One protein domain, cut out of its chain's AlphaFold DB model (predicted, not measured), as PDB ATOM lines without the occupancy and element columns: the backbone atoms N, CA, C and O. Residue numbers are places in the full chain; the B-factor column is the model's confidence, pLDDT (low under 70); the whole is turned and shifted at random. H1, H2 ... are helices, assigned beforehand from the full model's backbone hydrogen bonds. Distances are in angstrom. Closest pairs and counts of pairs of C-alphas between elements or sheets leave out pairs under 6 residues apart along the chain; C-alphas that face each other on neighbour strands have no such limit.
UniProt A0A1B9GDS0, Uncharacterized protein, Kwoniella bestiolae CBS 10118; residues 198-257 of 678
ATOM      1  N   TYR A 198     174.931 154.003 127.199       95.12
ATOM      2  CA  TYR A 198     174.870 155.021 126.148       95.12
ATOM      3  C   TYR A 198     175.400 154.505 124.802       95.12
ATOM      4  O   TYR A 198     174.720 154.611 123.783       95.12
ATOM      5  N   LYS A 199     176.586 153.885 124.796       94.75
ATOM      6  CA  LYS A 199     177.252 153.389 123.585       94.75
ATOM      7  C   LYS A 199     176.440 152.286 122.908       94.75
ATOM      8  O   LYS A 199     176.285 152.297 121.687       94.75
ATOM      9  N   TYR A 200     175.901 151.351 123.693       94.50
ATOM     10  CA  TYR A 200     175.094 150.248 123.169       94.50
ATOM     11  C   TYR A 200     173.774 150.735 122.566       94.50
ATOM     12  O   TYR A 200     173.414 150.314 121.467       94.50
ATOM     13  N   LEU A 201     173.087 151.664 123.237       96.12
ATOM     14  CA  LEU A 201     171.818 152.211 122.754       96.12
ATOM     15  C   LEU A 201     172.017 153.141 121.547       96.12
ATOM     16  O   LEU A 201     171.253 153.070 120.587       96.12
ATOM     17  N   LYS A 202     173.092 153.938 121.519       95.81
ATOM     18  CA  LYS A 202     173.423 154.774 120.356       95.81
ATOM     19  C   LYS A 202     173.734 153.927 119.119       95.81
ATOM     20  O   LYS A 202     173.267 154.241 118.029       95.81
ATOM     21  N   ARG A 203     174.460 152.814 119.287       94.19
ATOM     22  CA  ARG A 203     174.740 151.853 118.203       94.19
ATOM     23  C   ARG A 203     173.472 151.171 117.676       94.19
ATOM     24  O   ARG A 203     173.424 150.850 116.494       94.19
ATOM     25  N   ALA A 204     172.465 150.976 118.525       92.69
ATOM     26  CA  ALA A 204     171.164 150.439 118.127       92.69
ATOM     27  C   ALA A 204     170.260 151.467 117.410       92.69
ATOM     28  O   ALA A 204     169.193 151.099 116.932       92.69
ATOM     29  N   GLY A 205     170.683 152.734 117.295       94.50
ATOM     30  CA  GLY A 205     169.970 153.771 116.541       94.50
ATOM     31  C   GLY A 205     168.999 154.629 117.360       94.50
ATOM     32  O   GLY A 205     168.144 155.289 116.774       94.50
ATOM     33  N   TYR A 206     169.103 154.636 118.695       97.50
ATOM     34  CA  TYR A 206     168.275 155.494 119.553       97.50
ATOM     35  C   TYR A 206     168.801 156.944 119.622       97.50
ATOM     36  O   TYR A 206     170.011 157.188 119.603       97.50
ATOM     37  N   ASP A 207     167.885 157.910 119.742       95.88
ATOM     38  CA  ASP A 207     168.207 159.341 119.865       95.88
ATOM     39  C   ASP A 207     168.571 159.717 121.310       95.88
ATOM     40  O   ASP A 207     168.102 159.089 122.256       95.88
ATOM     41  N   ASP A 208     169.355 160.780 121.522       95.44
ATOM     42  CA  ASP A 208     169.844 161.145 122.866       95.44
ATOM     43  C   ASP A 208     168.728 161.399 123.908       95.44
ATOM     44  O   ASP A 208     168.861 160.908 125.034       95.44
ATOM     45  N   PRO A 209     167.586 162.046 123.576       96.19
ATOM     46  CA  PRO A 209     166.460 162.159 124.507       96.19
ATOM     47  C   PRO A 209     165.869 160.797 124.890       96.19
ATOM     48  O   PRO A 209     165.489 160.573 126.037       96.19
ATOM     49  N   ALA A 210     165.802 159.870 123.936       97.12
ATOM     50  CA  ALA A 210     165.295 158.530 124.182       97.12
ATOM     51  C   ALA A 210     166.269 157.715 125.031       97.12
ATOM     52  O   ALA A 210     165.843 157.052 125.974       97.12
ATOM     53  N   ILE A 211     167.572 157.821 124.758       97.44
ATOM     54  CA  ILE A 211     168.616 157.171 125.552       97.44
ATOM     55  C   ILE A 211     168.570 157.673 126.999       97.44
ATOM     56  O   ILE A 211     168.598 156.856 127.918       97.44
ATOM     57  N   ALA A 212     168.406 158.980 127.228       96.69
ATOM     58  CA  ALA A 212     168.241 159.524 128.575       96.69
ATOM     59  C   ALA A 212     167.020 158.920 129.296       96.69
ATOM     60  O   ALA A 212     167.133 158.467 130.436       96.69
ATOM     61  N   GLY A 213     165.866 158.829 128.627       97.12
ATOM     62  CA  GLY A 213     164.656 158.228 129.200       97.12
ATOM     63  C   GLY A 213     164.774 156.723 129.451       97.12
ATOM     64  O   GLY A 213     164.261 156.212 130.449       97.12
ATOM     65  N   MET A 214     165.476 156.008 128.572       97.81
ATOM     66  CA  MET A 214     165.791 154.588 128.725       97.81
ATOM     67  C   MET A 214     166.706 154.349 129.922       97.81
ATOM     68  O   MET A 214     166.429 153.464 130.729       97.81
ATOM     69  N   VAL A 215     167.753 155.161 130.083       97.31
ATOM     70  CA  VAL A 215     168.669 155.063 131.224       97.31
ATOM     71  C   VAL A 215     167.958 155.397 132.534       97.31
ATOM     72  O   VAL A 215     168.123 154.669 133.510       97.31
ATOM     73  N   LEU A 216     167.103 156.423 132.560       96.44
ATOM     74  CA  LEU A 216     166.276 156.732 133.731       96.44
ATOM     75  C   LEU A 216     165.352 155.567 134.102       96.44
ATOM     76  O   LEU A 216     165.263 155.206 135.271       96.44
ATOM     77  N   THR A 217     164.720 154.940 133.106       97.31
ATOM     78  CA  THR A 217     163.860 153.768 133.329       97.31
ATOM     79  C   THR A 217     164.673 152.574 133.838       97.31
ATOM     80  O   THR A 217     164.256 151.897 134.773       97.31
ATOM     81  N   ALA A 218     165.856 152.325 133.267       97.25
ATOM     82  CA  ALA A 218     166.747 151.258 133.714       97.25
ATOM     83  C   ALA A 218     167.256 151.491 135.146       97.25
ATOM     84  O   ALA A 218     167.387 150.539 135.901       97.25
ATOM     85  N   ASN A 219     167.486 152.745 135.543       96.38
ATOM     86  CA  ASN A 219     167.925 153.112 136.893       96.38
ATOM     87  C   ASN A 219     166.826 152.995 137.965       96.38
ATOM     88  O   ASN A 219     167.145 153.053 139.151       96.38
ATOM     89  N   GLN A 220     165.556 152.885 137.564       96.25
ATOM     90  CA  GLN A 220     164.422 152.627 138.463       96.25
ATOM     91  C   GLN A 220     164.144 151.128 138.643       96.25
ATOM     92  O   GLN A 220     163.382 150.749 139.530       96.25
ATOM     93  N   ALA A 221     164.719 150.282 137.788       95.50
ATOM     94  CA  ALA A 221     164.594 148.837 137.872       95.50
ATOM     95  C   ALA A 221     165.708 148.235 138.743       95.50
ATOM     96  O   ALA A 221     166.753 148.844 138.954       95.50
ATOM     97  N   ASP A 222     165.498 147.011 139.217       96.75
ATOM     98  CA  ASP A 222     166.543 146.190 139.823       96.75
ATOM     99  C   ASP A 222     167.653 145.856 138.806       96.75
ATOM    100  O   ASP A 222     167.442 145.891 137.591       96.75
ATOM    101  N   LYS A 223     168.852 145.520 139.302       95.62
ATOM    102  CA  LYS A 223     170.066 145.315 138.489       95.62
ATOM    103  C   LYS A 223     169.849 144.335 137.329       95.62
ATOM    104  O   LYS A 223     170.294 144.607 136.210       95.62
ATOM    105  N   ASP A 224     169.152 143.231 137.572       95.06
ATOM    106  CA  ASP A 224     168.948 142.178 136.574       95.06
ATOM    107  C   ASP A 224     167.908 142.575 135.532       95.06
ATOM    108  O   ASP A 224     168.122 142.403 134.324       95.06
ATOM    109  N   LYS A 225     166.813 143.200 135.967       96.62
ATOM    110  CA  LYS A 225     165.816 143.755 135.052       96.62
ATOM    111  C   LYS A 225     166.390 144.892 134.212       96.62
ATOM    112  O   LYS A 225     166.176 144.897 133.002       96.62
ATOM    113  N   ALA A 226     167.188 145.785 134.794       95.50
ATOM    114  CA  ALA A 226     167.879 146.858 134.082       95.50
ATOM    115  C   ALA A 226     168.806 146.304 132.985       95.50
ATOM    116  O   ALA A 226     168.732 146.732 131.831       95.50
ATOM    117  N   ARG A 227     169.618 145.286 133.306       95.94
ATOM    118  CA  ARG A 227     170.476 144.581 132.335       95.94
ATOM    119  C   ARG A 227     169.668 143.947 131.209       95.94
ATOM    120  O   ARG A 227     170.024 144.093 130.039       95.94
ATOM    121  N   LYS A 228     168.564 143.275 131.541       97.06
ATOM    122  CA  LYS A 228     167.683 142.635 130.554       97.06
ATOM    123  C   LYS A 228     167.015 143.659 129.633       97.06
ATOM    124  O   LYS A 228     166.941 143.421 128.429       97.06
ATOM    125  N   MET A 229     166.583 144.799 130.175       97.25
ATOM    126  CA  MET A 229     166.007 145.901 129.402       97.25
ATOM    127  C   MET A 229     167.032 146.496 128.435       97.25
ATOM    128  O   MET A 229     166.782 146.499 127.232       97.25
ATOM    129  N   VAL A 230     168.210 146.909 128.924       97.25
ATOM    130  CA  VAL A 230     169.259 147.515 128.083       97.25
ATOM    131  C   VAL A 230     169.744 146.540 127.010       97.25
ATOM    132  O   VAL A 230     169.880 146.938 125.856       97.25
ATOM    133  N   LYS A 231     169.933 145.254 127.341       97.00
ATOM    134  CA  LYS A 231     170.302 144.222 126.359       97.00
ATOM    135  C   LYS A 231     169.222 144.046 125.290       97.00
ATOM    136  O   LYS A 231     169.551 144.001 124.108       97.00
ATOM    137  N   GLY A 232     167.950 143.983 125.693       97.12
ATOM    138  CA  GLY A 232     166.821 143.865 124.770       97.12
ATOM    139  C   GLY A 232     166.719 145.059 123.823       97.12
ATOM    140  O   GLY A 232     166.577 144.878 122.616       97.12
ATOM    141  N   TRP A 233     166.872 146.274 124.353       97.81
ATOM    142  CA  TRP A 233     166.900 147.502 123.562       97.81
ATOM    143  C   TRP A 233     168.093 147.541 122.604       97.81
ATOM    144  O   TRP A 233     167.908 147.790 121.421       97.81
ATOM    145  N   ALA A 234     169.302 147.217 123.070       96.88
ATOM    146  CA  ALA A 234     170.506 147.223 122.240       96.88
ATOM    147  C   ALA A 234     170.482 146.175 121.108       96.88
ATOM    148  O   ALA A 234     171.168 146.341 120.101       96.88
ATOM    149  N   SER A 235     169.711 145.094 121.266       95.50
ATOM    150  CA  SER A 235     169.516 144.067 120.234       95.50
ATOM    151  C   SER A 235     168.368 144.354 119.258       95.50
ATOM    152  O   SER A 235     168.192 143.596 118.304       95.50
ATOM    153  N   GLU A 236     167.580 145.409 119.490       95.88
ATOM    154  CA  GLU A 236     166.452 145.782 118.635       95.88
ATOM    155  C   GLU A 236     166.952 146.219 117.252       95.88
ATOM    156  O   GLU A 236     167.801 147.101 117.142       95.88
ATOM    157  N   LYS A 237     166.421 145.600 116.191       93.06
ATOM    158  CA  LYS A 237     166.774 145.925 114.797       93.06
ATOM    159  C   LYS A 237     165.600 146.445 113.975       93.06
ATOM    160  O   LYS A 237     165.829 146.926 112.871       93.06
ATOM    161  N   ASP A 238     164.368 146.336 114.478       93.94
ATOM    162  CA  ASP A 238     163.181 146.797 113.758       93.94
ATOM    163  C   ASP A 238     163.067 148.335 113.833       93.94
ATOM    164  O   ASP A 238     162.847 148.880 114.924       93.94
ATOM    165  N   PRO A 239     163.161 149.054 112.695       91.94
ATOM    166  CA  PRO A 239     163.075 150.511 112.667       91.94
ATOM    167  C   PRO A 239     161.776 151.061 113.268       91.94
ATOM    168  O   PRO A 239     161.801 152.102 113.922       91.94
ATOM    169  N   LYS A 240     160.642 150.357 113.110       94.44
ATOM    170  CA  LYS A 240     159.346 150.811 113.648       94.44
ATOM    171  C   LYS A 240     159.329 150.769 115.176       94.44
ATOM    172  O   LYS A 240     158.783 151.666 115.822       94.44
ATOM    173  N   ASN A 241     159.956 149.753 115.768       95.31
ATOM    174  CA  ASN A 241     160.100 149.652 117.220       95.31
ATOM    175  C   ASN A 241     161.059 150.703 117.776       95.31
ATOM    176  O   ASN A 241     160.791 151.244 118.852       95.31
ATOM    177  N   ILE A 242     162.139 151.005 117.051       96.12
ATOM    178  CA  ILE A 242     163.091 152.057 117.421       96.12
ATOM    179  C   ILE A 242     162.403 153.428 117.391       96.12
ATOM    180  O   ILE A 242     162.452 154.130 118.396       96.12
ATOM    181  N   GLU A 243     161.666 153.771 116.324       94.44
ATOM    182  CA  GLU A 243     160.926 155.045 116.226       94.44
ATOM    183  C   GLU A 243     159.870 155.178 117.339       94.44
ATOM    184  O   GLU A 243     159.793 156.207 118.018       94.44
ATOM    185  N   ARG A 244     159.100 154.110 117.603       97.69
ATOM    186  CA  ARG A 244     158.117 154.079 118.700       97.69
ATOM    187  C   ARG A 244     158.772 154.338 120.059       97.69
ATOM    188  O   ARG A 244     158.271 155.152 120.834       97.69
ATOM    189  N   ARG A 245     159.886 153.658 120.352       96.88
ATOM    190  CA  ARG A 245     160.619 153.817 121.617       96.88
ATOM    191  C   ARG A 245     161.318 155.171 121.713       96.88
ATOM    192  O   ARG A 245     161.341 155.730 122.804       96.88
ATOM    193  N   ASN A 246     161.811 155.730 120.606       96.31
ATOM    194  CA  ASN A 246     162.371 157.082 120.596       96.31
ATOM    195  C   ASN A 246     161.336 158.109 121.069       96.31
ATOM    196  O   ASN A 246     161.646 158.957 121.906       96.31
ATOM    197  N   LYS A 247     160.084 157.978 120.612       96.50
ATOM    198  CA  LYS A 247     158.980 158.827 121.070       96.50
ATOM    199  C   LYS A 247     158.639 158.592 122.546       96.50
ATOM    200  O   LYS A 247     158.615 159.542 123.324       96.50
ATOM    201  N   GLU A 248     158.422 157.337 122.943       97.25
ATOM    202  CA  GLU A 248     158.013 156.976 124.311       97.25
ATOM    203  C   GLU A 248     159.053 157.387 125.365       97.25
ATOM    204  O   GLU A 248     158.733 158.069 126.342       97.25
ATOM    205  N   TYR A 249     160.315 156.996 125.172       97.25
ATOM    206  CA  TYR A 249     161.375 157.290 126.134       97.25
ATOM    207  C   TYR A 249     161.840 158.746 126.050       97.25
ATOM    208  O   TYR A 249     162.182 159.322 127.080       97.25
ATOM    209  N   GLY A 250     161.764 159.382 124.876       95.19
ATOM    210  CA  GLY A 250     162.009 160.818 124.740       95.19
ATOM    211  C   GLY A 250     161.012 161.664 125.543       95.19
ATOM    212  O   GLY A 250     161.408 162.616 126.216       95.19
ATOM    213  N   GLU A 251     159.727 161.295 125.550       94.25
ATOM    214  CA  GLU A 251     158.714 161.950 126.390       94.25
ATOM    215  C   GLU A 251     158.952 161.709 127.886       94.25
ATOM    216  O   GLU A 251     158.812 162.638 128.686       94.25
ATOM    217  N   ARG A 252     159.361 160.493 128.283       94.69
ATOM    218  CA  ARG A 252     159.732 160.209 129.680       94.69
ATOM    219  C   ARG A 252     160.921 161.040 130.145       94.69
ATOM    220  O   ARG A 252     160.875 161.562 131.255       94.69
ATOM    221  N   ALA A 253     161.946 161.204 129.310       94.69
ATOM    222  CA  ALA A 253     163.093 162.049 129.633       94.69
ATOM    223  C   ALA A 253     162.661 163.500 129.895       94.69
ATOM    224  O   ALA A 253     163.021 164.071 130.923       94.69
ATOM    225  N   ARG A 254     161.808 164.066 129.027       93.56
ATOM    226  CA  ARG A 254     161.259 165.423 129.211       93.56
ATOM    227  C   ARG A 254     160.444 165.551 130.499       93.56
ATOM    228  O   ARG A 254     160.619 166.521 131.228       93.56
ATOM    229  N   LYS A 255     159.588 164.566 130.806       94.56
ATOM    230  CA  LYS A 255     158.806 164.536 132.059       94.56
ATOM    231  C   LYS A 255     159.693 164.448 133.301       94.56
ATOM    232  O   LYS A 255     159.352 165.026 134.323       94.56
ATOM    233  N   ALA A 256     160.835 163.775 133.202       92.44
ATOM    234  CA  ALA A 256     161.828 163.689 134.269       92.44
ATOM    235  C   ALA A 256     162.726 164.938 134.384       92.44
ATOM    236  O   ALA A 256     163.721 164.913 135.104       92.44
ATOM    237  N   GLY A 257     162.410 166.023 133.667       90.25
ATOM    238  CA  GLY A 257     163.165 167.275 133.724       90.25
ATOM    239  C   GLY A 257     164.498 167.240 132.977       90.25
ATOM    240  O   GLY A 257     165.285 168.177 133.106       90.25
TER     241      GLY A 257
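AT A GLANCE: This is residues 198 to 257 of the 678 residues of an uncharacterized protein of Kwoniella bestiolae CBS 10118 (UniProt A0A1B9GDS0). A helical hairpin, H2 and H3, has a short helix, H1, bridging its open end, while the longest helix, H4, crosses the first part of H2. H2 is the hub, touching the three other helices, and H4 packs on H2 alone. The printed part has 60 residues with four named helices, H1, H2, H3 and H4 in that order, and no named strand; the class is all helix. The whole is compact, with a radius of gyration of the C-alphas of 10.5 A, and rounded, spanning 27 by 25 by 17 A.

HOW THE PARTS SIT: Begin at the first printed residue, with H1, residues 198 to 203, and go on to H2, residues 208 to 220. They touch, H2 with residues 208 to 211 alone; the closest C-alphas are those of Leu 201 and Ile 211, 6.5 A apart. Their lines stand at a steep tilt of 51 degrees, opposite ways. Next look at H3, residues 223 to 234, which forms a helical hairpin with H2, at a shallow tilt of 24 degrees, opposite ways. Here residues 214 to 219 of H2 touch residues 225 to 230 of H3, and the closest C-alphas, those of Ala 218 and Ala 226, are 4.6 A apart. With residues 230 to 234 alone, H3 also touches H1, the same way at a shallow tilt of 28 degrees; the closest C-alphas, of Leu 201 and Ala 234, are 5.2 A apart. Last comes H4, residues 239 to 255. It touches H2 with 30 pairs of C-alphas within 8 A, the closest being those of Ala 210 and Gly 250 at 4.0 A. Their lines are only just about perpendicular, at 71 degrees. H4 is apart from H1 and from H3. In H1, H2, H3 and H4 every O i to N i+4 pair is within hydrogen-bond range.

IN THESE COORDINATES: Find C-alpha 198 at (174.870, 155.021, 126.148), where H1 begins; its six residues end at Arg 203. From C-alpha 208 at (169.844, 161.145, 122.866), H2 runs 18.6 A to Gln 220. H3 runs 16.4 A from Lys 223 to Ala 234. H4 runs 24.3 A from Pro 239 to C-alpha 255 at (158.806, 164.536, 132.059).

THE WHOLE: Look for the two C-alphas farthest apart at Lys 237 and Gly 257, 28.8 A. The three links between helices are tight, and the printed part has no cut. The mean pLDDT of the printed part is 95.7, and no printed residue is under 70.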